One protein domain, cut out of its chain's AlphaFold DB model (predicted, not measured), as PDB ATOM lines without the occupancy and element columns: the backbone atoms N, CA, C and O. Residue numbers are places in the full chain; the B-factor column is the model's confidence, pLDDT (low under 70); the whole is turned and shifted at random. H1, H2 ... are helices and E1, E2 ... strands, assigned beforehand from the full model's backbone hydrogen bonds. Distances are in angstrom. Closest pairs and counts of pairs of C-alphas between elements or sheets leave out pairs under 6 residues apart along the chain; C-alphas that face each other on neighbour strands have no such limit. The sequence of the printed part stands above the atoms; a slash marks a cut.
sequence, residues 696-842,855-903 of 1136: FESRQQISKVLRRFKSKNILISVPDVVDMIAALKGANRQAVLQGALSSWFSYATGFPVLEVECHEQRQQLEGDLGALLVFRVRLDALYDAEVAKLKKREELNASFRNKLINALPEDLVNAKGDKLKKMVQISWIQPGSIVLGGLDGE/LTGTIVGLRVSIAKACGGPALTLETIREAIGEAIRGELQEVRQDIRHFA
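This is residues 696 to 842 and 855 to 903 of the 1136 residues of an uncharacterized protein of Symbiodinium microadriaticum (UniProt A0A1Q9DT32). One end of the domain is a four-stranded antiparallel sheet with helices H3 and H5 packed on it; the other end is a smaller part made of H1, E1 and H2, joined to the first through H3. The long helix H9 begins close to E1, crosses H2 and sticks out with residues 892 to 903, while H8 packs on H2. The printed part has 196 residues, with nine named helices and five named strands in the order H1 E1 H2 H3 E2 E3 H4 H5 H6 H7 E4 E5 H8 H9; the sheet's order is E2 E3 E5 E4, and the class is mixed, helices and strands. The whole is compact, with a radius of gyration of the C-alphas of 19.1 A and spans of 63 by 47 by 28 A.

H1, residues 699 to 708, begins at C-alpha 699 (113.406, 172.315, 145.637). E1 is residues 713 to 717, H2 721 to 729, and H3 733 to 749, 24.3 A long. E2, residues 753 to 761, measures 23.1 A and E3, 772 to 780, 26.2 A. H4 is residues 783 to 787, H5 796 to 806, H6 810 to 816 and H7 819 to 822. E4 is residues 825 to 828, E5 833 to 837 and H8 861 to 870. H9, residues 877 to 903, is 37.6 A long and ends at C-alpha 903 (133.233, 148.003, 151.871).

H2 is the hub, touching H1, H3, H8 and H9. H1 only just touches it, with 3 pairs of C-alphas within 8 A, the closest Arg 699 and Leu 728 at 5.4 A. The closest C-alphas of H2 and H3 are Ala 726 and Arg 733, 5.3 A; of H2 and H8, Val 721 and Ala 867, 6.1 A; of H2 and H9, Lys 729 and Ile 888, 6.0 A. E1 pairs with no named strand. H3 and H5 with the sheet make two layers, helices on one face. H3 is over E2 and E3 at a height over the sheet of 7.9 A. H3 touches H5, closest C-alphas Ala 748 and Leu 804, 5.4 A. E2 and E3 form a hairpin, N 757 and O 776 at 2.9 A; E3 and E5 are antiparallel, N 777 and O 836 at 2.9 A; E4 and E5 form a hairpin, N 827 and O 835 at 2.9 A. H4 is close but not clearly touching H5, closest C-alphas Val 787 and Leu 796, 6.4 A; H7 only just touches H5, with 3 pairs within 8 A, closest C-alphas Ile 805 and Leu 820, 7.1 A. H6 is close but not clearly touching H8, closest C-alphas Leu 812 and Gly 861, 6.1 A. Every O i to N i+4 pair is within hydrogen-bond range in H2, H3, H4, H5, H6 and H8; H1 has 5 of 6, H9 22 of 23, and H7 is too short for such a pair.

The C-alphas farthest apart are those of Arg 708 and Lys 792, 64.2 A. Residues 843 to 854 are not printed; C-alphas 842 and 855 are 12.0 A apart across the cut. Of the links printed whole, none is long. Mean pLDDT of the printed part is 74.7; residues under 70 include 764 to 770 and 855 to 903.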
ATOM      1  N   PHE A 696     103.957 172.544 144.318       94.38
ATOM      2  CA  PHE A 696     105.350 172.110 144.253       94.38
ATOM      3  C   PHE A 696     105.867 171.976 142.811       94.38
ATOM      4  O   PHE A 696     105.603 170.984 142.135       94.38
ATOM      5  N   GLU A 697     106.712 172.919 142.384       91.50
ATOM      6  CA  GLU A 697     107.485 172.802 141.135       91.50
ATOM      7  C   GLU A 697     108.886 172.215 141.372       91.50
ATOM      8  O   GLU A 697     109.394 171.420 140.582       91.50
ATOM      9  N   SER A 698     109.591 172.683 142.414       91.69
ATOM     10  CA  SER A 698     110.997 172.319 142.634       91.69
ATOM     11  C   SER A 698     111.524 172.663 144.028       91.69
ATOM     12  O   SER A 698     111.072 173.596 144.692       91.69
ATOM     13  N   ARG A 699     112.619 171.998 144.426       90.81
ATOM     14  CA  ARG A 699     113.406 172.315 145.637       90.81
ATOM     15  C   ARG A 699     113.844 173.787 145.718       90.81
ATOM     16  O   ARG A 699     113.972 174.327 146.819       90.81
ATOM     17  N   GLN A 700     114.091 174.444 144.581       92.94
ATOM     18  CA  GLN A 700     114.464 175.863 144.546       92.94
ATOM     19  C   GLN A 700     113.258 176.786 144.734       92.94
ATOM     20  O   GLN A 700     113.360 177.767 145.472       92.94
ATOM     21  N   GLN A 701     112.140 176.476 144.075       93.38
ATOM     22  CA  GLN A 701     110.882 177.215 144.177       93.38
ATOM     23  C   GLN A 701     110.338 177.133 145.611       93.38
ATOM     24  O   GLN A 701     110.129 178.188 146.216       93.38
ATOM     25  N   ILE A 702     110.354 175.934 146.217       90.75
ATOM     26  CA  ILE A 702     110.260 175.748 147.672       90.75
ATOM     27  C   ILE A 702     111.243 176.688 148.381       90.75
ATOM     28  O   ILE A 702     110.795 177.649 148.990       90.75
ATOM     29  N   SER A 703     112.570 176.543 148.249       91.12
ATOM     30  CA  SER A 703     113.528 177.315 149.072       91.12
ATOM     31  C   SER A 703     113.378 178.848 148.986       91.12
ATOM     32  O   SER A 703     113.769 179.538 149.929       91.12
ATOM     33  N   LYS A 704     112.811 179.389 147.898       95.00
ATOM     34  CA  LYS A 704     112.437 180.808 147.756       95.00
ATOM     35  C   LYS A 704     111.180 181.158 148.563       95.00
ATOM     36  O   LYS A 704     111.226 182.093 149.362       95.00
ATOM     37  N   VAL A 705     110.100 180.392 148.400       92.44
ATOM     38  CA  VAL A 705     108.813 180.542 149.111       92.44
ATOM     39  C   VAL A 705     109.020 180.595 150.629       92.44
ATOM     40  O   VAL A 705     108.560 181.529 151.283       92.44
ATOM     41  N   LEU A 706     109.842 179.697 151.178       90.50
ATOM     42  CA  LEU A 706     110.089 179.603 152.628       90.50
ATOM     43  C   LEU A 706     110.794 180.839 153.185       90.50
ATOM     44  O   LEU A 706     110.580 181.245 154.320       90.50
ATOM     45  N   ARG A 707     111.693 181.430 152.390       93.06
ATOM     46  CA  ARG A 707     112.423 182.644 152.776       93.06
ATOM     47  C   ARG A 707     111.527 183.876 152.703       93.06
ATOM     48  O   ARG A 707     111.772 184.810 153.462       93.06
ATOM     49  N   ARG A 708     110.532 183.866 151.807       94.88
ATOM     50  CA  ARG A 708     109.577 184.957 151.574       94.88
ATOM     51  C   ARG A 708     108.441 184.981 152.602       94.88
ATOM     52  O   ARG A 708     108.023 186.066 152.986       94.88
ATOM     53  N   PHE A 709     107.977 183.818 153.060       94.31
ATOM     54  CA  PHE A 709     106.767 183.681 153.883       94.31
ATOM     55  C   PHE A 709     107.019 183.069 155.275       94.31
ATOM     56  O   PHE A 709     106.161 182.385 155.814       94.31
ATOM     57  N   LYS A 710     108.176 183.355 155.894       88.31
ATOM     58  CA  LYS A 710     108.599 182.840 157.222       88.31
ATOM     59  C   LYS A 710     107.638 183.085 158.402       88.31
ATOM     60  O   LYS A 710     107.910 182.611 159.497       88.31
ATOM     61  N   SER A 711     106.606 183.904 158.224       88.12
ATOM     62  CA  SER A 711     105.662 184.326 159.268       88.12
ATOM     63  C   SER A 711     104.203 184.155 158.828       88.12
ATOM     64  O   SER A 711     103.333 184.910 159.258       88.12
ATOM     65  N   LYS A 712     103.954 183.233 157.893       92.38
ATOM     66  CA  LYS A 712     102.633 182.864 157.378       92.38
ATOM     67  C   LYS A 712     102.549 181.348 157.282       92.38
ATOM     68  O   LYS A 712     103.557 180.693 157.024       92.38
ATOM     69  N   ASN A 713     101.349 180.803 157.443       89.88
ATOM     70  CA  ASN A 713     101.123 179.388 157.165       89.88
ATOM     71  C   ASN A 713     101.318 179.152 155.664       89.88
ATOM     72  O   ASN A 713     100.826 179.935 154.853       89.88
ATOM     73  N   ILE A 714     102.028 178.090 155.281       93.06
ATOM     74  CA  ILE A 714     102.229 177.734 153.872       93.06
ATOM     75  C   ILE A 714     101.575 176.377 153.631       93.06
ATOM     76  O   ILE A 714     101.978 175.388 154.241       93.06
ATOM     77  N   LEU A 715     100.571 176.336 152.755       92.19
ATOM     78  CA  LEU A 715      99.966 175.098 152.273       92.19
ATOM     79  C   LEU A 715     100.658 174.715 150.965       92.19
ATOM     80  O   LEU A 715     100.455 175.369 149.945       92.19
ATOM     81  N   ILE A 716     101.478 173.665 150.993       91.69
ATOM     82  CA  ILE A 716     102.139 173.168 149.784       91.69
ATOM     83  C   ILE A 716     101.301 172.042 149.167       91.69
ATOM     84  O   ILE A 716     101.177 170.963 149.747       91.69
ATOM     85  N   SER A 717     100.723 172.314 147.996       93.12
ATOM     86  CA  SER A 717     100.081 171.318 147.133       93.12
ATOM     87  C   SER A 717     101.148 170.535 146.365       93.12
ATOM     88  O   SER A 717     102.156 171.102 145.943       93.12
ATOM     89  N   VAL A 718     100.958 169.225 146.206       90.25
ATOM     90  CA  VAL A 718     101.979 168.317 145.665       90.25
ATOM     91  C   VAL A 718     101.330 167.329 144.687       90.25
ATOM     92  O   VAL A 718     100.583 166.463 145.144       90.25
ATOM     93  N   PRO A 719     101.610 167.405 143.369       84.50
ATOM     94  CA  PRO A 719     100.951 166.547 142.376       84.50
ATOM     95  C   PRO A 719     101.392 165.074 142.454       84.50
ATOM     96  O   PRO A 719     100.583 164.173 142.241       84.50
ATOM     97  N   ASP A 720     102.651 164.801 142.817       87.19
ATOM     98  CA  ASP A 720     103.093 163.472 143.251       87.19
ATOM     99  C   ASP A 720     104.156 163.595 144.356       87.19
ATOM    100  O   ASP A 720     105.213 164.209 144.187       87.19
ATOM    101  N   VAL A 721     103.870 162.991 145.510       86.44
ATOM    102  CA  VAL A 721     104.736 163.022 146.696       86.44
ATOM    103  C   VAL A 721     106.079 162.325 146.440       86.44
ATOM    104  O   VAL A 721     107.088 162.712 147.029       86.44
ATOM    105  N   VAL A 722     106.141 161.359 145.516       90.12
ATOM    106  CA  VAL A 722     107.396 160.689 145.140       90.12
ATOM    107  C   VAL A 722     108.329 161.645 144.386       90.12
ATOM    108  O   VAL A 722     109.526 161.672 144.679       90.12
ATOM    109  N   ASP A 723     107.800 162.482 143.484       91.06
ATOM    110  CA  ASP A 723     108.596 163.496 142.770       91.06
ATOM    111  C   ASP A 723     109.083 164.591 143.716       91.06
ATOM    112  O   ASP A 723     110.237 165.018 143.629       91.06
ATOM    113  N   MET A 724     108.244 164.987 144.680       92.88
ATOM    114  CA  MET A 724     108.658 165.887 145.753       92.88
ATOM    115  C   MET A 724     109.820 165.293 146.560       92.88
ATOM    116  O   MET A 724     110.867 165.931 146.677       92.88
ATOM    117  N   ILE A 725     109.698 164.065 147.072       89.88
ATOM    118  CA  ILE A 725     110.770 163.420 147.850       89.88
ATOM    119  C   ILE A 725     112.054 163.279 147.015       89.88
ATOM    120  O   ILE A 725     113.140 163.577 147.518       89.88
ATOM    121  N   ALA A 726     111.948 162.893 145.740       91.19
ATOM    122  CA  ALA A 726     113.084 162.755 144.826       91.19
ATOM    123  C   ALA A 726     113.814 164.090 144.605       91.19
ATOM    124  O   ALA A 726     115.004 164.215 144.922       91.19
ATOM    125  N   ALA A 727     113.093 165.125 144.160       90.88
ATOM    126  CA  ALA A 727     113.642 166.455 143.899       90.88
ATOM    127  C   ALA A 727     114.217 167.125 145.160       90.88
ATOM    128  O   ALA A 727     115.173 167.906 145.082       90.88
ATOM    129  N   LEU A 728     113.663 166.817 146.336       88.75
ATOM    130  CA  LEU A 728     114.150 167.341 147.605       88.75
ATOM    131  C   LEU A 728     115.401 166.613 148.107       88.75
ATOM    132  O   LEU A 728     116.360 167.293 148.479       88.75
ATOM    133  N   LYS A 729     115.450 165.275 148.048       88.75
ATOM    134  CA  LYS A 729     116.669 164.489 148.325       88.75
ATOM    135  C   LYS A 729     117.797 164.805 147.337       88.75
ATOM    136  O   LYS A 729     118.962 164.844 147.726       88.75
ATOM    137  N   GLY A 730     117.454 165.097 146.082       92.25
ATOM    138  CA  GLY A 730     118.398 165.089 144.959       92.25
ATOM    139  C   GLY A 730     118.622 163.680 144.394       92.25
ATOM    140  O   GLY A 730     119.646 163.431 143.766       92.25
ATOM    141  N   ALA A 731     117.681 162.768 144.647       93.25
ATOM    142  CA  ALA A 731     117.641 161.424 144.084       93.25
ATOM    143  C   ALA A 731     116.762 161.408 142.822       93.25
ATOM    144  O   ALA A 731     115.951 162.310 142.612       93.25
ATOM    145  N   ASN A 732     116.886 160.372 141.989       93.44
ATOM    146  CA  ASN A 732     115.885 160.124 140.952       93.44
ATOM    147  C   ASN A 732     114.645 159.433 141.558       93.44
ATOM    148  O   ASN A 732     114.701 158.848 142.644       93.44
ATOM    149  N   ARG A 733     113.512 159.507 140.853       92.19
ATOM    150  CA  ARG A 733     112.226 158.937 141.287       92.19
ATOM    151  C   ARG A 733     112.311 157.426 141.561       92.19
ATOM    152  O   ARG A 733     111.758 156.941 142.543       92.19
ATOM    153  N   GLN A 734     113.069 156.703 140.734       92.69
ATOM    154  CA  GLN A 734     113.271 155.258 140.843       92.69
ATOM    155  C   GLN A 734     113.957 154.864 142.160       92.69
ATOM    156  O   GLN A 734     113.472 153.971 142.844       92.69
ATOM    157  N   ALA A 735     115.014 155.568 142.570       92.06
ATOM    158  CA  ALA A 735     115.734 155.298 143.815       92.06
ATOM    159  C   ALA A 735     114.852 155.513 145.059       92.06
ATOM    160  O   ALA A 735     114.919 154.732 146.006       92.06
ATOM    161  N   VAL A 736     113.972 156.525 145.039       93.75
ATOM    162  CA  VAL A 736     112.983 156.744 146.111       93.75
ATOM    163  C   VAL A 736     111.994 155.577 146.199       93.75
ATOM    164  O   VAL A 736     111.686 155.121 147.300       93.75
ATOM    165  N   LEU A 737     111.536 155.058 145.057       93.00
ATOM    166  CA  LEU A 737     110.655 153.887 144.999       93.00
ATOM    167  C   LEU A 737     111.374 152.600 145.440       93.00
ATOM    168  O   LEU A 737     110.797 151.827 146.200       93.00
ATOM    169  N   GLN A 738     112.636 152.393 145.047       93.88
ATOM    170  CA  GLN A 738     113.455 151.259 145.498       93.88
ATOM    171  C   GLN A 738     113.668 151.285 147.018       93.88
ATOM    172  O   GLN A 738     113.493 150.257 147.671       93.88
ATOM    173  N   GLY A 739     113.985 152.453 147.592       92.75
ATOM    174  CA  GLY A 739     114.114 152.634 149.040       92.75
ATOM    175  C   GLY A 739     112.806 152.337 149.775       92.75
ATOM    176  O   GLY A 739     112.787 151.509 150.682       92.75
ATOM    177  N   ALA A 740     111.690 152.919 149.320       92.25
ATOM    178  CA  ALA A 740     110.368 152.683 149.906       92.25
ATOM    179  C   ALA A 740     109.940 151.203 149.840       92.25
ATOM    180  O   ALA A 740     109.435 150.663 150.825       92.25
ATOM    181  N   LEU A 741     110.179 150.529 148.707       92.81
ATOM    182  CA  LEU A 741     109.939 149.092 148.558       92.81
ATOM    183  C   LEU A 741     110.835 148.272 149.495       92.81
ATOM    184  O   LEU A 741     110.327 147.384 150.169       92.81
ATOM    185  N   SER A 742     112.135 148.577 149.577       94.25
ATOM    186  CA  SER A 742     113.073 147.885 150.473       94.25
ATOM    187  C   SER A 742     112.618 147.971 151.935       94.25
ATOM    188  O   SER A 742     112.448 146.946 152.600       94.25
ATOM    189  N   SER A 743     112.313 149.185 152.412       92.00
ATOM    190  CA  SER A 743     111.804 149.416 153.767       92.00
ATOM    191  C   SER A 743     110.501 148.653 154.026       92.00
ATOM    192  O   SER A 743     110.373 147.989 155.055       92.00
ATOM    193  N   TRP A 744     109.552 148.699 153.083       92.88
ATOM    194  CA  TRP A 744     108.270 148.007 153.216       92.88
ATOM    195  C   TRP A 744     108.423 146.482 153.237       92.88
ATOM    196  O   TRP A 744     107.874 145.832 154.122       92.88
ATOM    197  N   PHE A 745     109.205 145.899 152.324       93.38
ATOM    198  CA  PHE A 745     109.423 144.451 152.277       93.38
ATOM    199  C   PHE A 745     110.179 143.931 153.502       93.38
ATOM    200  O   PHE A 745     109.829 142.862 154.012       93.38
ATOM    201  N   SER A 746     111.168 144.673 154.010       92.31
ATOM    202  CA  SER A 746     111.881 144.276 155.227       92.31
ATOM    203  C   SER A 746     110.961 144.322 156.453       92.31
ATOM    204  O   SER A 746     110.857 143.325 157.170       92.31
ATOM    205  N   TYR A 747     110.195 145.409 156.625       93.06
ATOM    206  CA  TYR A 747     109.189 145.541 157.687       93.06
ATOM    207  C   TYR A 747     108.108 144.449 157.620       93.06
ATOM    208  O   TYR A 747     107.816 143.794 158.619       93.06
ATOM    209  N   ALA A 748     107.532 144.223 156.436       93.00
ATOM    210  CA  ALA A 748     106.417 143.301 156.243       93.00
ATOM    211  C   ALA A 748     106.796 141.829 156.457       93.00
ATOM    212  O   ALA A 748     105.973 141.029 156.899       93.00
ATOM    213  N   THR A 749     108.025 141.441 156.099       93.31
ATOM    214  CA  THR A 749     108.426 140.025 156.078       93.31
ATOM    215  C   THR A 749     109.330 139.619 157.242       93.31
ATOM    216  O   THR A 749     109.267 138.456 157.661       93.31
ATOM    217  N   GLY A 750     110.110 140.565 157.779       93.81
ATOM    218  CA  GLY A 750     111.127 140.359 158.812       93.81
ATOM    219  C   GLY A 750     112.520 139.988 158.285       93.81
ATOM    220  O   GLY A 750     113.393 139.681 159.094       93.81
ATOM    221  N   PHE A 751     112.742 139.990 156.964       93.75
ATOM    222  CA  PHE A 751     114.022 139.600 156.354       93.75
ATOM    223  C   PHE A 751     114.836 140.801 155.856       93.75
ATOM    224  O   PHE A 751     114.258 141.813 155.439       93.75
ATOM    225  N   PRO A 752     116.177 140.690 155.822       92.44
ATOM    226  CA  PRO A 752     117.015 141.590 155.045       92.44
ATOM    227  C   PRO A 752     116.633 141.538 153.562       92.44
ATOM    228  O   PRO A 752     116.470 140.463 152.977       92.44
ATOM    229  N   VAL A 753     116.527 142.711 152.943       94.19
ATOM    230  CA  VAL A 753     116.375 142.836 151.493       94.19
ATOM    231  C   VAL A 753     117.767 142.855 150.865       94.19
ATOM    232  O   VAL A 753     118.631 143.630 151.273       94.19
ATOM    233  N   LEU A 754     117.998 141.977 149.890       92.88
ATOM    234  CA  LEU A 754     119.280 141.842 149.198       92.88
ATOM    235  C   LEU A 754     119.360 142.758 147.974       92.88
ATOM    236  O   LEU A 754     120.354 143.456 147.792       92.88
ATOM    237  N   GLU A 755     118.311 142.743 147.147       92.62
ATOM    238  CA  GLU A 755     118.216 143.439 145.858       92.62
ATOM    239  C   GLU A 755     116.771 143.937 145.651       92.62
ATOM    240  O   GLU A 755     115.816 143.213 145.954       92.62
ATOM    241  N   VAL A 756     116.611 145.154 145.116       94.12
ATOM    242  CA  VAL A 756     115.320 145.732 144.694       94.12
ATOM    243  C   VAL A 756     115.470 146.337 143.306       94.12
ATOM    244  O   VAL A 756     116.195 147.313 143.120       94.12
ATOM    245  N   GLU A 757     114.728 145.810 142.344       92.50
ATOM    246  CA  GLU A 757     114.544 146.401 141.019       92.50
ATOM    247  C   GLU A 757     113.102 146.921 140.947       92.50
ATOM    248  O   GLU A 757     112.170 146.213 141.335       92.50
ATOM    249  N   CYS A 758     112.880 148.148 140.473       93.50
ATOM    250  CA  CYS A 758     111.528 148.619 140.167       93.50
ATOM    251  C   CYS A 758     111.508 149.592 138.990       93.50
ATOM    252  O   CYS A 758     112.435 150.384 138.813       93.50
ATOM    253  N   HIS A 759     110.428 149.551 138.215       89.94
ATOM    254  CA  HIS A 759     110.214 150.377 137.033       89.94
ATOM    255  C   HIS A 759     108.755 150.832 136.989       89.94
ATOM    256  O   HIS A 759     107.840 150.029 137.166       89.94
ATOM    257  N   GLU A 760     108.529 152.117 136.733       87.88
ATOM    258  CA  GLU A 760     107.187 152.630 136.476       87.88
ATOM    259  C   GLU A 760     106.874 152.568 134.987       87.88
ATOM    260  O   GLU A 760     107.475 153.270 134.173       87.88
ATOM    261  N   GLN A 761     105.885 151.758 134.637       84.75
ATOM    262  CA  GLN A 761     105.327 151.701 133.301       84.75
ATOM    263  C   GLN A 761     104.137 152.661 133.226       84.75
ATOM    264  O   GLN A 761     103.116 152.486 133.895       84.75
ATOM    265  N   ARG A 762     104.257 153.699 132.397       77.19
ATOM    266  CA  ARG A 762     103.116 154.533 132.005       77.19
ATOM    267  C   ARG A 762     102.350 153.794 130.907       77.19
ATOM    268  O   ARG A 762     102.709 153.893 129.739       77.19
ATOM    269  N   GLN A 763     101.336 153.016 131.281       70.44
ATOM    270  CA  GLN A 763     100.396 152.461 130.306       70.44
ATOM    271  C   GLN A 763      99.587 153.611 129.687       70.44
ATOM    272  O   GLN A 763      98.980 154.393 130.414       70.44
ATOM    273  N   GLN A 764      99.568 153.712 128.355       57.97
ATOM    274  CA  GLN A 764      98.692 154.633 127.618       57.97
ATOM    275  C   GLN A 764      97.276 154.045 127.506       57.97
ATOM    276  O   GLN A 764      96.781 153.781 126.415       57.97
ATOM    277  N   LEU A 765      96.648 153.781 128.652       56.66
ATOM    278  CA  LEU A 765      95.222 153.465 128.724       56.66
ATOM    279  C   LEU A 765      94.439 154.779 128.821       56.66
ATOM    280  O   LEU A 765      94.863 155.700 129.516       56.66
ATOM    281  N   GLU A 766      93.307 154.874 128.126       54.00
ATOM    282  CA  GLU A 766      92.471 156.080 128.108       54.00
ATOM    283  C   GLU A 766      91.700 156.241 129.433       54.00
ATOM    284  O   GLU A 766      90.548 155.831 129.574       54.00
ATOM    285  N   GLY A 767      92.368 156.818 130.436       59.78
ATOM    286  CA  GLY A 767      91.812 157.168 131.745       59.78
ATOM    287  C   GLY A 767      92.901 157.383 132.804       59.78
ATOM    288  O   GLY A 767      94.020 156.901 132.649       59.78
ATOM    289  N   ASP A 768      92.571 158.065 133.908       50.78
ATOM    290  CA  ASP A 768      93.498 158.441 135.002       50.78
ATOM    291  C   ASP A 768      93.971 157.265 135.896       50.78
ATOM    292  O   ASP A 768      94.141 157.373 137.116       50.78
ATOM    293  N   LEU A 769      94.221 156.100 135.297       52.62
ATOM    294  CA  LEU A 769      94.858 154.968 135.957       52.62
ATOM    295  C   LEU A 769      96.359 155.249 136.099       52.62
ATOM    296  O   LEU A 769      97.157 155.001 135.200       52.62
ATOM    297  N   GLY A 770      96.721 155.800 137.261       62.44
ATOM    298  CA  GLY A 770      98.087 156.196 137.604       62.44
ATOM    299  C   GLY A 770      99.148 155.111 137.371       62.44
ATOM    300  O   GLY A 770      98.858 153.915 137.408       62.44
ATOM    301  N   ALA A 771     100.388 155.566 137.148       72.62
ATOM    302  CA  ALA A 771     101.524 154.756 136.702       72.62
ATOM    303  C   ALA A 771     101.661 153.406 137.430       72.62
ATOM    304  O   ALA A 771     101.368 153.266 138.616       72.62
ATOM    305  N   LEU A 772     102.115 152.397 136.696       80.50
ATOM    306  CA  LEU A 772     102.102 151.002 137.109       80.50
ATOM    307  C   LEU A 772     103.504 150.563 137.562       80.50
ATOM    308  O   LEU A 772     104.462 150.741 136.818       80.50
ATOM    309  N   LEU A 773     103.646 150.012 138.774       83.50
ATOM    310  CA  LEU A 773     104.950 149.642 139.342       83.50
ATOM    311  C   LEU A 773     105.249 148.169 139.086       83.50
ATOM    312  O   LEU A 773     104.780 147.285 139.802       83.50
ATOM    313  N   VAL A 774     106.096 147.920 138.094       86.06
ATOM    314  CA  VAL A 774     106.880 146.688 138.041       86.06
ATOM    315  C   VAL A 774     107.858 146.734 139.212       86.06
ATOM    316  O   VAL A 774     108.578 147.719 139.376       86.06
ATOM    317  N   PHE A 775     107.928 145.674 140.012       91.12
ATOM    318  CA  PHE A 775     109.027 145.489 140.954       91.12
ATOM    319  C   PHE A 775     109.427 144.023 141.068       91.12
ATOM    320  O   PHE A 775     108.621 143.115 140.856       91.12
ATOM    321  N   ARG A 776     110.682 143.821 141.463       91.06
ATOM    322  CA  ARG A 776     111.281 142.540 141.808       91.06
ATOM    323  C   ARG A 776     112.122 142.740 143.064       91.06
ATOM    324  O   ARG A 776     113.007 143.591 143.087       91.06
ATOM    325  N   VAL A 777     111.840 141.971 144.110       91.44
ATOM    326  CA  VAL A 777     112.532 142.081 145.403       91.44
ATOM    327  C   VAL A 777     113.092 140.733 145.811       91.44
ATOM    328  O   VAL A 777     112.374 139.731 145.800       91.44
ATOM    329  N   ARG A 778     114.372 140.712 146.188       92.19
ATOM    330  CA  ARG A 778     115.070 139.522 146.673       92.19
ATOM    331  C   ARG A 778     115.299 139.607 148.177       92.19
ATOM    332  O   ARG A 778     115.859 140.592 148.654       92.19
ATOM    333  N   LEU A 779     114.907 138.569 148.909       91.81
ATOM    334  CA  LEU A 779     115.046 138.489 150.370       91.81
ATOM    335  C   LEU A 779     116.085 137.445 150.783       91.81
ATOM    336  O   LEU A 779     116.164 136.382 150.161       91.81
ATOM    337  N   ASP A 780     116.823 137.731 151.856       91.81
ATOM    338  CA  ASP A 780     117.686 136.768 152.552       91.81
ATOM    339  C   ASP A 780     116.825 135.869 153.452       91.81
ATOM    340  O   ASP A 780     116.470 136.233 154.575       91.81
ATOM    341  N   ALA A 781     116.392 134.727 152.910       90.38
ATOM    342  CA  ALA A 781     115.416 133.853 153.553       90.38
ATOM    343  C   ALA A 781     115.643 132.381 153.174       90.38
ATOM    344  O   ALA A 781     115.518 131.967 152.018       90.38
ATOM    345  N   LEU A 782     115.950 131.568 154.186       89.25
ATOM    346  CA  LEU A 782     116.214 130.136 154.052       89.25
ATOM    347  C   LEU A 782     114.900 129.346 153.982       89.25
ATOM    348  O   LEU A 782     114.209 129.208 154.990       89.25
ATOM    349  N   TYR A 783     114.592 128.786 152.806       89.12
ATOM    350  CA  TYR A 783     113.370 128.008 152.541       89.12
ATOM    351  C   TYR A 783     113.065 126.980 153.638       89.12
ATOM    352  O   TYR A 783     112.013 127.054 154.267       89.12
ATOM    353  N   ASP A 784     114.006 126.080 153.938       90.19
ATOM    354  CA  ASP A 784     113.797 124.995 154.907       90.19
ATOM    355  C   ASP A 784     113.521 125.515 156.329       90.19
ATOM    356  O   ASP A 784     112.727 124.934 157.070       90.19
ATOM    357  N   ALA A 785     114.139 126.642 156.701       91.44
ATOM    358  CA  ALA A 785     113.963 127.268 158.009       91.44
ATOM    359  C   ALA A 785     112.606 127.974 158.148       91.44
ATOM    360  O   ALA A 785     112.069 128.032 159.253       91.44
ATOM    361  N   GLU A 786     112.033 128.482 157.053       92.31
ATOM    362  CA  GLU A 786     110.676 129.035 157.050       92.31
ATOM    363  C   GLU A 786     109.609 127.944 156.916       92.31
ATOM    364  O   GLU A 786     108.611 127.997 157.630       92.31
ATOM    365  N   VAL A 787     109.836 126.901 156.106       92.69
ATOM    366  CA  VAL A 787     108.961 125.711 156.053       92.69
ATOM    367  C   VAL A 787     108.816 125.082 157.442       92.69
ATOM    368  O   VAL A 787     107.705 124.744 157.847       92.69
ATOM    369  N   ALA A 788     109.906 124.992 158.209       94.25
ATOM    370  CA  ALA A 788     109.894 124.473 159.578       94.25
ATOM    371  C   ALA A 788     109.094 125.330 160.588       94.25
ATOM    372  O   ALA A 788     108.775 124.838 161.670       94.25
ATOM    373  N   LYS A 789     108.761 126.589 160.260       93.69
ATOM    374  CA  LYS A 789     107.954 127.495 161.106       93.69
ATOM    375  C   LYS A 789     106.457 127.458 160.785       93.69
ATOM    376  O   LYS A 789     105.665 127.988 161.564       93.69
ATOM    377  N   LEU A 790     106.060 126.876 159.653       93.62
ATOM    378  CA  LEU A 790     104.664 126.853 159.209       93.62
ATOM    379  C   LEU A 790     103.793 125.968 160.098       93.62
ATOM    380  O   LEU A 790     104.205 124.901 160.564       93.62
ATOM    381  N   LYS A 791     102.530 126.365 160.274       94.38
ATOM    382  CA  LYS A 791     101.533 125.484 160.888       94.38
ATOM    383  C   LYS A 791     101.256 124.304 159.955       94.38
ATOM    384  O   LYS A 791     101.319 124.410 158.733       94.38
ATOM    385  N   LYS A 792     100.904 123.149 160.521       92.69
ATOM    386  CA  LYS A 792     100.594 121.940 159.742       92.69
ATOM    387  C   LYS A 792      99.413 122.209 158.788       92.69
ATOM    388  O   LYS A 792      98.294 122.376 159.266       92.69
ATOM    389  N   ARG A 793      99.671 122.173 157.468       90.88
ATOM    390  CA  ARG A 793      98.793 122.572 156.330       90.88
ATOM    391  C   ARG A 793      98.786 124.065 155.941       90.88
ATOM    392  O   ARG A 793      97.997 124.444 155.085       90.88
ATOM    393  N   GLU A 794      99.637 124.907 156.517       94.75
ATOM    394  CA  GLU A 794      99.861 126.270 156.017       94.75
ATOM    395  C   GLU A 794     100.860 126.232 154.849       94.75
ATOM    396  O   GLU A 794     101.913 125.604 154.958       94.75
ATOM    397  N   GLU A 795     100.543 126.875 153.724       94.00
ATOM    398  CA  GLU A 795     101.477 126.997 152.599       94.00
ATOM    399  C   GLU A 795     102.424 128.182 152.793       94.00
ATOM    400  O   GLU A 795     101.996 129.289 153.126       94.00
ATOM    401  N   LEU A 796     103.707 127.983 152.486       91.00
ATOM    402  CA  LEU A 796     104.743 129.008 152.634       91.00
ATOM    403  C   LEU A 796     104.415 130.295 151.863       91.00
ATOM    404  O   LEU A 796     104.492 131.397 152.406       91.00
ATOM    405  N   ASN A 797     103.979 130.144 150.612       91.44
ATOM    406  CA  ASN A 797     103.606 131.263 149.752       91.44
ATOM    407  C   ASN A 797     102.348 131.986 150.265       91.44
ATOM    408  O   ASN A 797     102.267 133.208 150.159       91.44
ATOM    409  N   ALA A 798     101.391 131.267 150.863       91.44
ATOM    410  CA  ALA A 798     100.231 131.884 151.500       91.44
ATOM    411  C   ALA A 798     100.638 132.669 152.758       91.44
ATOM    412  O   ALA A 798     100.198 133.803 152.932       91.44
ATOM    413  N   SER A 799     101.530 132.119 153.587       93.62
ATOM    414  CA  SER A 799     102.036 132.784 154.794       93.62
ATOM    415  C   SER A 799     102.759 134.098 154.464       93.62
ATOM    416  O   SER A 799     102.419 135.152 155.004       93.62
ATOM    417  N   PHE A 800     103.683 134.082 153.493       91.69
ATOM    418  CA  PHE A 800     104.365 135.297 153.023       91.69
ATOM    419  C   PHE A 800     103.416 136.298 152.351       91.69
ATOM    420  O   PHE A 800     103.493 137.492 152.636       91.69
ATOM    421  N   ARG A 801     102.483 135.840 151.506       91.44
ATOM    422  CA  ARG A 801     101.474 136.713 150.883       91.44
ATOM    423  C   ARG A 801     100.582 137.386 151.932       91.44
ATOM    424  O   ARG A 801     100.303 138.574 151.806       91.44
ATOM    425  N   ASN A 802     100.192 136.669 152.986       91.56
ATOM    426  CA  ASN A 802      99.409 137.224 154.090       91.56
ATOM    427  C   ASN A 802     100.217 138.243 154.909       91.56
ATOM    428  O   ASN A 802      99.693 139.313 155.197       91.56
ATOM    429  N   LYS A 803     101.496 137.971 155.220       93.31
ATOM    430  CA  LYS A 803     102.400 138.957 155.850       93.31
ATOM    431  C   LYS A 803     102.459 140.270 155.053       93.31
ATOM    432  O   LYS A 803     102.299 141.340 155.627       93.31
ATOM    433  N   LEU A 804     102.626 140.177 153.731       91.25
ATOM    434  CA  LEU A 804     102.678 141.337 152.835       91.25
ATOM    435  C   LEU A 804     101.348 142.099 152.783       91.25
ATOM    436  O   LEU A 804     101.347 143.318 152.914       91.25
ATOM    437  N   ILE A 805     100.213 141.405 152.642       90.06
ATOM    438  CA  ILE A 805      98.887 142.046 152.623       90.06
ATOM    439  C   ILE A 805      98.590 142.736 153.964       90.06
ATOM    440  O   ILE A 805      98.126 143.872 153.963       90.06
ATOM    441  N   ASN A 806      98.928 142.107 155.092       91.12
ATOM    442  CA  ASN A 806      98.740 142.675 156.432       91.12
ATOM    443  C   ASN A 806      99.662 143.876 156.728       91.12
ATOM    444  O   ASN A 806      99.442 144.581 157.710       91.12
ATOM    445  N   ALA A 807     100.690 144.104 155.907       89.44
ATOM    446  CA  ALA A 807     101.576 145.263 155.982       89.44
ATOM    447  C   ALA A 807     101.184 146.393 155.009       89.44
ATOM    448  O   ALA A 807     101.914 147.381 154.891       89.44
ATOM    449  N   LEU A 808     100.063 146.267 154.291       87.06
ATOM    450  CA  LEU A 808      99.441 147.374 153.562       87.06
ATOM    451  C   LEU A 808      98.484 148.142 154.493       87.06
ATOM    452  O   LEU A 808      97.875 147.524 155.366       87.06
ATOM    453  N   PRO A 809      98.290 149.463 154.309       83.81
ATOM    454  CA  PRO A 809      97.300 150.211 155.079       83.81
ATOM    455  C   PRO A 809      95.887 149.640 154.929       83.81
ATOM    456  O   PRO A 809      95.473 149.265 153.830       83.81
ATOM    457  N   GLU A 810      95.140 149.626 156.032       84.50
ATOM    458  CA  GLU A 810      93.827 148.979 156.152       84.50
ATOM    459  C   GLU A 810      92.824 149.444 155.080       84.50
ATOM    460  O   GLU A 810      92.169 148.614 154.450       84.50
ATOM    461  N   ASP A 811      92.798 150.747 154.769       81.31
ATOM    462  CA  ASP A 811      92.008 151.334 153.674       81.31
ATOM    463  C   ASP A 811      92.203 150.589 152.338       81.31
ATOM    464  O   ASP A 811      91.249 150.351 151.596       81.31
ATOM    465  N   LEU A 812      93.447 150.206 152.019       76.12
ATOM    466  CA  LEU A 812      93.809 149.548 150.764       76.12
ATOM    467  C   LEU A 812      93.468 148.055 150.781       76.12
ATOM    468  O   LEU A 812      93.051 147.516 149.752       76.12
ATOM    469  N   VAL A 813      93.625 147.405 151.940       83.50
ATOM    470  CA  VAL A 813      93.208 146.011 152.160       83.50
ATOM    471  C   VAL A 813      91.698 145.890 151.948       83.50
ATOM    472  O   VAL A 813      91.253 145.065 151.147       83.50
ATOM    473  N   ASN A 814      90.933 146.794 152.561       84.38
ATOM    474  CA  ASN A 814      89.480 146.873 152.436       84.38
ATOM    475  C   ASN A 814      89.035 147.225 151.005       84.38
ATOM    476  O   ASN A 814      88.131 146.585 150.470       84.38
ATOM    477  N   ALA A 815      89.690 148.188 150.343       77.50
ATOM    478  CA  ALA A 815      89.301 148.636 149.001       77.50
ATOM    479  C   ALA A 815      89.604 147.633 147.868       77.50
ATOM    480  O   ALA A 815      88.966 147.700 146.814       77.50
ATOM    481  N   LYS A 816      90.583 146.729 148.031       77.06
ATOM    482  CA  LYS A 816      90.976 145.772 146.974       77.06
ATOM    483  C   LYS A 816      90.680 144.298 147.282       77.06
ATOM    484  O   LYS A 816      90.581 143.521 146.328       77.06
ATOM    485  N   GLY A 817      90.516 143.901 148.548       79.06
ATOM    486  CA  GLY A 817      90.089 142.552 148.943       79.06
ATOM    487  C   GLY A 817      90.867 141.423 148.248       79.06
ATOM    488  O   GLY A 817      92.095 141.461 148.145       79.06
ATOM    489  N   ASP A 818      90.155 140.432 147.702       79.38
ATOM    490  CA  ASP A 818      90.759 139.282 147.009       79.38
ATOM    491  C   ASP A 818      91.635 139.643 145.796       79.38
ATOM    492  O   ASP A 818      92.512 138.857 145.429       79.38
ATOM    493  N   LYS A 819      91.493 140.839 145.200       78.19
ATOM    494  CA  LYS A 819      92.381 141.269 144.104       78.19
ATOM    495  C   LYS A 819      93.835 141.416 144.580       78.19
ATOM    496  O   LYS A 819      94.747 141.127 143.810       78.19
ATOM    497  N   LEU A 820      94.072 141.747 145.856       77.06
ATOM    498  CA  LEU A 820      95.425 141.781 146.437       77.06
ATOM    499  C   LEU A 820      96.094 140.403 146.457       77.06
ATOM    500  O   LEU A 820      97.309 140.315 146.298       77.06
ATOM    501  N   LYS A 821      95.320 139.313 146.574       76.00
ATOM    502  CA  LYS A 821      95.871 137.949 146.530       76.00
ATOM    503  C   LYS A 821      96.423 137.589 145.148       76.00
ATOM    504  O   LYS A 821      97.309 136.742 145.073       76.00
ATOM    505  N   LYS A 822      95.940 138.233 144.074       77.06
ATOM    506  CA  LYS A 822      96.524 138.117 142.728       77.06
ATOM    507  C   LYS A 822      97.789 138.978 142.565       77.06
ATOM    508  O   LYS A 822      98.695 138.545 141.875       77.06
ATOM    509  N   MET A 823      97.908 140.131 143.234       67.25
ATOM    510  CA  MET A 823      98.969 141.129 142.976       67.25
ATOM    511  C   MET A 823     100.419 140.728 143.334       67.25
ATOM    512  O   MET A 823     101.324 141.493 143.013       67.25
ATOM    513  N   VAL A 824     100.677 139.587 143.987       77.00
ATOM    514  CA  VAL A 824     102.046 139.167 144.372       77.00
ATOM    515  C   VAL A 824     102.328 137.718 143.974       77.00
ATOM    516  O   VAL A 824     101.737 136.788 144.537       77.00
ATOM    517  N   GLN A 825     103.282 137.520 143.065       80.44
ATOM    518  CA  GLN A 825     103.929 136.241 142.780       80.44
ATOM    519  C   GLN A 825     105.112 136.020 143.731       80.44
ATOM    520  O   GLN A 825     105.872 136.940 144.034       80.44
ATOM    521  N   ILE A 826     105.274 134.775 144.181       84.00
ATOM    522  CA  ILE A 826     106.372 134.346 145.051       84.00
ATOM    523  C   ILE A 826     107.116 133.217 144.346       84.00
ATOM    524  O   ILE A 826     106.508 132.221 143.955       84.00
ATOM    525  N   SER A 827     108.426 133.383 144.182       80.44
ATOM    526  CA  SER A 827     109.324 132.403 143.574       80.44
ATOM    527  C   SER A 827     110.530 132.151 144.480       80.44
ATOM    528  O   SER A 827     110.972 133.039 145.208       80.44
ATOM    529  N   TRP A 828     111.052 130.929 144.456       79.62
ATOM    530  CA  TRP A 828     112.147 130.488 145.322       79.62
ATOM    531  C   TRP A 828     113.334 130.079 144.457       79.62
ATOM    532  O   TRP A 828     113.181 129.251 143.560       79.62
ATOM    533  N   ILE A 829     114.505 130.678 144.697       74.06
ATOM    534  CA  ILE A 829     115.677 130.521 143.828       74.06
ATOM    535  C   ILE A 829     116.850 129.985 144.647       74.06
ATOM    536  O   ILE A 829     117.611 130.754 145.234       74.06
ATOM    537  N   GLN A 830     116.990 128.651 144.632       51.12
ATOM    538  CA  GLN A 830     118.029 127.886 145.343       51.12
ATOM    539  C   GLN A 830     118.013 128.094 146.883       51.12
ATOM    540  O   GLN A 830     117.260 128.929 147.392       51.12
ATOM    541  N   PRO A 831     118.738 127.280 147.685       55.38
ATOM    542  CA  PRO A 831     118.672 127.390 149.145       55.38
ATOM    543  C   PRO A 831     119.317 128.693 149.647       55.38
ATOM    544  O   PRO A 831     120.530 128.764 149.834       55.38
ATOM    545  N   GLY A 832     118.491 129.721 149.878       59.97
ATOM    546  CA  GLY A 832     118.905 130.973 150.522       59.97
ATOM    547  C   GLY A 832     118.156 132.245 150.116       59.97
ATOM    548  O   GLY A 832     118.296 133.238 150.821       59.97
ATOM    549  N   SER A 833     117.372 132.268 149.026       67.44
ATOM    550  CA  SER A 833     116.631 133.496 148.680       67.44
ATOM    551  C   SER A 833     115.266 133.308 148.016       67.44
ATOM    552  O   SER A 833     115.061 132.434 147.169       67.44
ATOM    553  N   ILE A 834     114.352 134.212 148.380       77.62
ATOM    554  CA  ILE A 834     113.043 134.421 147.743       77.62
ATOM    555  C   ILE A 834     113.190 135.528 146.704       77.62
ATOM    556  O   ILE A 834     113.866 136.518 146.979       77.62
ATOM    557  N   VAL A 835     112.499 135.411 145.570       76.25
ATOM    558  CA  VAL A 835     112.225 136.530 144.661       76.25
ATOM    559  C   VAL A 835     110.716 136.761 144.556       76.25
ATOM    560  O   VAL A 835     109.944 135.856 144.227       76.25
ATOM    561  N   LEU A 836     110.309 137.992 144.855       74.06
ATOM    562  CA  LEU A 836     108.929 138.480 144.896       74.06
ATOM    563  C   LEU A 836     108.694 139.447 143.733       74.06
ATOM    564  O   LEU A 836     109.550 140.292 143.480       74.06
ATOM    565  N   GLY A 837     107.545 139.354 143.059       67.25
ATOM    566  CA  GLY A 837     107.192 140.234 141.936       67.25
ATOM    567  C   GLY A 837     105.683 140.436 141.770       67.25
ATOM    568  O   GLY A 837     104.886 139.721 142.380       67.25
ATOM    569  N   GLY A 838     105.291 141.428 140.968       57.41
ATOM    570  CA  GLY A 838     103.887 141.734 140.657       57.41
ATOM    571  C   GLY A 838     103.299 140.862 139.537       57.41
ATOM    572  O   GLY A 838     104.033 140.404 138.667       57.41
ATOM    573  N   LEU A 839     101.977 140.650 139.551       51.56
ATOM    574  CA  LEU A 839     101.228 139.994 138.466       51.56
ATOM    575  C   LEU A 839     100.172 140.919 137.864       51.56
ATOM    576  O   LEU A 839      99.453 141.603 138.599       51.56
ATOM    577  N   ASP A 840     100.010 140.796 136.547       46.56
ATOM    578  CA  ASP A 840      98.913 141.386 135.783       46.56
ATOM    579  C   ASP A 840      97.720 140.421 135.636       46.56
ATOM    580  O   ASP A 840      97.781 139.241 136.002       46.56
ATOM    581  N   GLY A 841      96.608 140.930 135.104       41.97
ATOM    582  CA  GLY A 841      95.385 140.172 134.865       41.97
ATOM    583  C   GLY A 841      95.331 139.475 133.499       41.97
ATOM    584  O   GLY A 841      95.329 140.126 132.466       41.97
ATOM    585  N   GLU A 842      95.140 138.155 133.526       41.78
ATOM    586  CA  GLU A 842      94.393 137.391 132.507       41.78
ATOM    587  C   GLU A 842      94.943 137.375 131.062       41.78
ATOM    588  O   GLU A 842      94.309 137.820 130.110       41.78
ATOM    589  N   LEU A 855     106.867 141.267 134.646       36.53
ATOM    590  CA  LEU A 855     105.410 141.371 134.883       36.53
ATOM    591  C   LEU A 855     105.029 142.608 135.737       36.53
ATOM    592  O   LEU A 855     105.883 143.230 136.368       36.53
ATOM    593  N   THR A 856     103.743 142.978 135.727       34.62
ATOM    594  CA  THR A 856     103.224 144.361 135.862       34.62
ATOM    595  C   THR A 856     102.126 144.540 136.946       34.62
ATOM    596  O   THR A 856     101.383 143.603 137.206       34.62
ATOM    597  N   GLY A 857     101.978 145.718 137.602       33.88
ATOM    598  CA  GLY A 857     100.885 145.977 138.583       33.88
ATOM    599  C   GLY A 857     100.639 147.441 139.060       33.88
ATOM    600  O   GLY A 857     101.557 148.158 139.452       33.88
ATOM    601  N   THR A 858      99.384 147.924 139.031       37.44
ATOM    602  CA  THR A 858      99.005 149.370 139.008       37.44
ATOM    603  C   THR A 858      99.080 150.154 140.342       37.44
ATOM    604  O   THR A 858      98.471 149.740 141.343       37.44
ATOM    605  N   ILE A 859      99.694 151.359 140.355       44.06
ATOM    606  CA  ILE A 859      99.746 152.248 141.538       44.06
ATOM    607  C   ILE A 859      98.565 153.237 141.595       44.06
ATOM    608  O   ILE A 859      98.661 154.402 141.213       44.06
ATOM    609  N   VAL A 860      97.485 152.816 142.252       44.97
ATOM    610  CA  VAL A 860      96.567 153.765 142.922       44.97
ATOM    611  C   VAL A 860      96.797 153.754 144.441       44.97
ATOM    612  O   VAL A 860      96.845 154.799 145.077       44.97
ATOM    613  N   GLY A 861      97.044 152.577 145.030       43.12
ATOM    614  CA  GLY A 861      97.163 152.417 146.485       43.12
ATOM    615  C   GLY A 861      98.444 152.978 147.110       43.12
ATOM    616  O   GLY A 861      98.380 153.695 148.105       43.12
ATOM    617  N   LEU A 862      99.610 152.673 146.529       44.50
ATOM    618  CA  LEU A 862     100.913 153.002 147.132       44.50
ATOM    619  C   LEU A 862     101.172 154.524 147.150       44.50
ATOM    620  O   LEU A 862     101.746 155.036 148.105       44.50
ATOM    621  N   ARG A 863     100.631 155.263 146.168       45.50
ATOM    622  CA  ARG A 863     100.570 156.738 146.164       45.50
ATOM    623  C   ARG A 863      99.802 157.285 147.371       45.50
ATOM    624  O   ARG A 863     100.330 158.137 148.077       45.50
ATOM    625  N   VAL A 864      98.611 156.750 147.660       42.97
ATOM    626  CA  VAL A 864      97.831 157.129 148.855       42.97
ATOM    627  C   VAL A 864      98.567 156.738 150.138       42.97
ATOM    628  O   VAL A 864      98.587 157.519 151.081       42.97
ATOM    629  N   SER A 865      99.231 155.577 150.176       42.03
ATOM    630  CA  SER A 865     100.026 155.153 151.342       42.03
ATOM    631  C   SER A 865     101.196 156.103 151.627       42.03
ATOM    632  O   SER A 865     101.366 156.526 152.767       42.03
ATOM    633  N   ILE A 866     101.961 156.494 150.601       45.72
ATOM    634  CA  ILE A 866     103.073 157.450 150.730       45.72
ATOM    635  C   ILE A 866     102.550 158.844 151.097       45.72
ATOM    636  O   ILE A 866     103.084 159.460 152.014       45.72
ATOM    637  N   ALA A 867     101.480 159.326 150.458       41.91
ATOM    638  CA  ALA A 867     100.884 160.623 150.783       41.91
ATOM    639  C   ALA A 867     100.318 160.673 152.214       41.91
ATOM    640  O   ALA A 867     100.532 161.652 152.920       41.91
ATOM    641  N   LYS A 868      99.667 159.602 152.690       43.28
ATOM    642  CA  LYS A 868      99.133 159.516 154.062       43.28
ATOM    643  C   LYS A 868     100.250 159.371 155.106       43.28
ATOM    644  O   LYS A 868     100.126 159.931 156.189       43.28
ATOM    645  N   ALA A 869     101.356 158.699 154.768       41.75
ATOM    646  CA  ALA A 869     102.564 158.640 155.600       41.75
ATOM    647  C   ALA A 869     103.352 159.967 155.630       41.75
ATOM    648  O   ALA A 869     104.008 160.258 156.624       41.75
ATOM    649  N   CYS A 870     103.264 160.782 154.572       37.66
ATOM    650  CA  CYS A 870     103.829 162.137 154.529       37.66
ATOM    651  C   CYS A 870     102.872 163.216 155.071       37.66
ATOM    652  O   CYS A 870     103.297 164.349 155.262       37.66
ATOM    653  N   GLY A 871     101.613 162.867 155.346       32.53
ATOM    654  CA  GLY A 871     100.599 163.754 155.909       32.53
ATOM    655  C   GLY A 871      99.922 164.684 154.894       32.53
ATOM    656  O   GLY A 871     100.519 165.164 153.933       32.53
ATOM    657  N   GLY A 872      98.647 164.975 155.148       32.25
ATOM    658  CA  GLY A 872      97.887 166.003 154.442       32.25
ATOM    659  C   GLY A 872      96.483 166.185 155.035       32.25
ATOM    660  O   GLY A 872      95.964 165.243 155.642       32.25
ATOM    661  N   PRO A 873      95.847 167.358 154.855       41.22
ATOM    662  CA  PRO A 873      96.385 168.573 154.229       41.22
ATOM    663  C   PRO A 873      97.304 169.367 155.184       41.22
ATOM    664  O   PRO A 873      97.474 168.996 156.340       41.22
ATOM    665  N   ALA A 874      97.879 170.473 154.699       41.47
ATOM    666  CA  ALA A 874      98.728 171.396 155.468       41.47
ATOM    667  C   ALA A 874     100.015 170.779 156.057       41.47
ATOM    668  O   ALA A 874     100.304 170.896 157.248       41.47
ATOM    669  N   LEU A 875     100.851 170.211 155.180       44.78
ATOM    670  CA  LEU A 875     102.282 170.063 155.448       44.78
ATOM    671  C   LEU A 875     102.899 171.452 155.691       44.78
ATOM    672  O   LEU A 875     103.184 172.186 154.742       44.78
ATOM    673  N   THR A 876     103.073 171.826 156.963       49.19
ATOM    674  CA  THR A 876     103.667 173.117 157.338       49.19
ATOM    675  C   THR A 876     105.126 173.182 156.907       49.19
ATOM    676  O   THR A 876     105.765 172.164 156.615       49.19
ATOM    677  N   LEU A 877     105.684 174.394 156.869       41.81
ATOM    678  CA  LEU A 877     107.005 174.554 156.292       41.81
ATOM    679  C   LEU A 877     108.097 173.873 157.124       41.81
ATOM    680  O   LEU A 877     108.901 173.114 156.581       41.81
ATOM    681  N   GLU A 878     108.119 174.095 158.432       45.25
ATOM    682  CA  GLU A 878     109.014 173.384 159.342       45.25
ATOM    683  C   GLU A 878     108.896 171.865 159.134       45.25
ATOM    684  O   GLU A 878     109.923 171.233 158.908       45.25
ATOM    685  N   THR A 879     107.682 171.311 159.002       47.66
ATOM    686  CA  THR A 879     107.468 169.874 158.730       47.66
ATOM    687  C   THR A 879     108.137 169.404 157.434       47.66
ATOM    688  O   THR A 879     108.855 168.406 157.442       47.66
ATOM    689  N   ILE A 880     107.974 170.119 156.312       44.59
ATOM    690  CA  ILE A 880     108.667 169.765 155.058       44.59
ATOM    691  C   ILE A 880     110.182 169.901 155.233       44.59
ATOM    692  O   ILE A 880     110.946 169.039 154.808       44.59
ATOM    693  N   ARG A 881     110.652 170.974 155.868       44.62
ATOM    694  CA  ARG A 881     112.082 171.266 156.005       44.62
ATOM    695  C   ARG A 881     112.796 170.291 156.946       44.62
ATOM    696  O   ARG A 881     113.946 169.936 156.677       44.62
ATOM    697  N   GLU A 882     112.107 169.830 157.982       48.44
ATOM    698  CA  GLU A 882     112.523 168.734 158.850       48.44
ATOM    699  C   GLU A 882     112.470 167.404 158.107       48.44
ATOM    700  O   GLU A 882     113.510 166.764 158.039       48.44
ATOM    701  N   ALA A 883     111.370 167.038 157.440       45.69
ATOM    702  CA  ALA A 883     111.266 165.784 156.686       45.69
ATOM    703  C   ALA A 883     112.347 165.646 155.596       45.69
ATOM    704  O   ALA A 883     112.952 164.585 155.454       45.69
ATOM    705  N   ILE A 884     112.677 166.724 154.870       46.16
ATOM    706  CA  ILE A 884     113.824 166.749 153.943       46.16
ATOM    707  C   ILE A 884     115.132 166.540 154.705       46.16
ATOM    708  O   ILE A 884     115.986 165.758 154.290       46.16
ATOM    709  N   GLY A 885     115.314 167.275 155.805       44.69
ATOM    710  CA  GLY A 885     116.510 167.192 156.629       44.69
ATOM    711  C   GLY A 885     116.707 165.791 157.197       44.69
ATOM    712  O   GLY A 885     117.809 165.268 157.149       44.69
ATOM    713  N   GLU A 886     115.665 165.167 157.733       46.34
ATOM    714  CA  GLU A 886     115.673 163.820 158.297       46.34
ATOM    715  C   GLU A 886     115.818 162.750 157.229       46.34
ATOM    716  O   GLU A 886     116.664 161.883 157.398       46.34
ATOM    717  N   ALA A 887     115.122 162.841 156.094       43.06
ATOM    718  CA  ALA A 887     115.292 161.878 155.011       43.06
ATOM    719  C   ALA A 887     116.701 161.949 154.391       43.06
ATOM    720  O   ALA A 887     117.294 160.912 154.115       43.06
ATOM    721  N   ILE A 888     117.287 163.148 154.249       48.00
ATOM    722  CA  ILE A 888     118.687 163.306 153.818       48.00
ATOM    723  C   ILE A 888     119.665 162.878 154.923       48.00
ATOM    724  O   ILE A 888     120.668 162.248 154.617       48.00
ATOM    725  N   ARG A 889     119.431 163.195 156.205       49.03
ATOM    726  CA  ARG A 889     120.326 162.789 157.314       49.03
ATOM    727  C   ARG A 889     120.270 161.282 157.571       49.03
ATOM    728  O   ARG A 889     121.310 160.700 157.866       49.03
ATOM    729  N   GLY A 890     119.088 160.685 157.439       47.81
ATOM    730  CA  GLY A 890     118.813 159.256 157.496       47.81
ATOM    731  C   GLY A 890     119.540 158.541 156.374       47.81
ATOM    732  O   GLY A 890     120.492 157.826 156.662       47.81
ATOM    733  N   GLU A 891     119.226 158.844 155.109       46.19
ATOM    734  CA  GLU A 891     119.925 158.221 153.979       46.19
ATOM    735  C   GLU A 891     121.423 158.542 153.959       46.19
ATOM    736  O   GLU A 891     122.207 157.683 153.591       46.19
ATOM    737  N   LEU A 892     121.900 159.704 154.425       44.62
ATOM    738  CA  LEU A 892     123.347 159.944 154.531       44.62
ATOM    739  C   LEU A 892     124.001 159.163 155.688       44.62
ATOM    740  O   LEU A 892     125.216 158.974 155.667       44.62
ATOM    741  N   GLN A 893     123.254 158.707 156.700       48.38
ATOM    742  CA  GLN A 893     123.759 157.753 157.698       48.38
ATOM    743  C   GLN A 893     123.635 156.305 157.227       48.38
ATOM    744  O   GLN A 893     124.583 155.548 157.433       48.38
ATOM    745  N   GLU A 894     122.544 155.956 156.550       49.25
ATOM    746  CA  GLU A 894     122.281 154.652 155.943       49.25
ATOM    747  C   GLU A 894     123.292 154.390 154.826       49.25
ATOM    748  O   GLU A 894     124.131 153.524 155.000       49.25
ATOM    749  N   VAL A 895     123.432 155.267 153.826       49.19
ATOM    750  CA  VAL A 895     124.516 155.243 152.819       49.19
ATOM    751  C   VAL A 895     125.911 155.254 153.458       49.19
ATOM    752  O   VAL A 895     126.849 154.716 152.883       49.19
ATOM    753  N   ARG A 896     126.111 155.796 154.671       47.28
ATOM    754  CA  ARG A 896     127.396 155.658 155.397       47.28
ATOM    755  C   ARG A 896     127.535 154.337 156.150       47.28
ATOM    756  O   ARG A 896     128.665 153.932 156.419       47.28
ATOM    757  N   GLN A 897     126.457 153.690 156.577       52.03
ATOM    758  CA  GLN A 897     126.475 152.327 157.107       52.03
ATOM    759  C   GLN A 897     126.623 151.335 155.958       52.03
ATOM    760  O   GLN A 897     127.521 150.504 156.035       52.03
ATOM    761  N   ASP A 898     125.883 151.504 154.870       49.50
ATOM    762  CA  ASP A 898     126.009 150.785 153.613       49.50
ATOM    763  C   ASP A 898     127.380 150.970 152.999       49.50
ATOM    764  O   ASP A 898     127.992 149.967 152.724       49.50
ATOM    765  N   ILE A 899     127.985 152.157 152.886       51.69
ATOM    766  CA  ILE A 899     129.377 152.250 152.391       51.69
ATOM    767  C   ILE A 899     130.355 151.448 153.275       51.69
ATOM    768  O   ILE A 899     131.338 150.921 152.762       51.69
ATOM    769  N   ARG A 900     130.083 151.264 154.577       46.44
ATOM    770  CA  ARG A 900     130.896 150.404 155.466       46.44
ATOM    771  C   ARG A 900     130.559 148.912 155.339       46.44
ATOM    772  O   ARG A 900     131.476 148.090 155.324       46.44
ATOM    773  N   HIS A 901     129.286 148.548 155.209       50.34
ATOM    774  CA  HIS A 901     128.846 147.164 155.003       50.34
ATOM    775  C   HIS A 901     129.149 146.694 153.582       50.34
ATOM    776  O   HIS A 901     129.534 145.552 153.414       50.34
ATOM    777  N   PHE A 902     129.054 147.572 152.590       47.72
ATOM    778  CA  PHE A 902     129.477 147.437 151.202       47.72
ATOM    779  C   PHE A 902     130.994 147.376 151.112       47.72
ATOM    780  O   PHE A 902     131.464 146.459 150.477       47.72
ATOM    781  N   ALA A 903     131.779 148.212 151.804       47.19
ATOM    782  CA  ALA A 903     133.233 148.003 151.871       47.19
ATOM    783  C   ALA A 903     133.581 146.624 152.460       47.19
ATOM    784  O   ALA A 903     134.346 145.879 151.865       47.19
TER     785      ALA A 903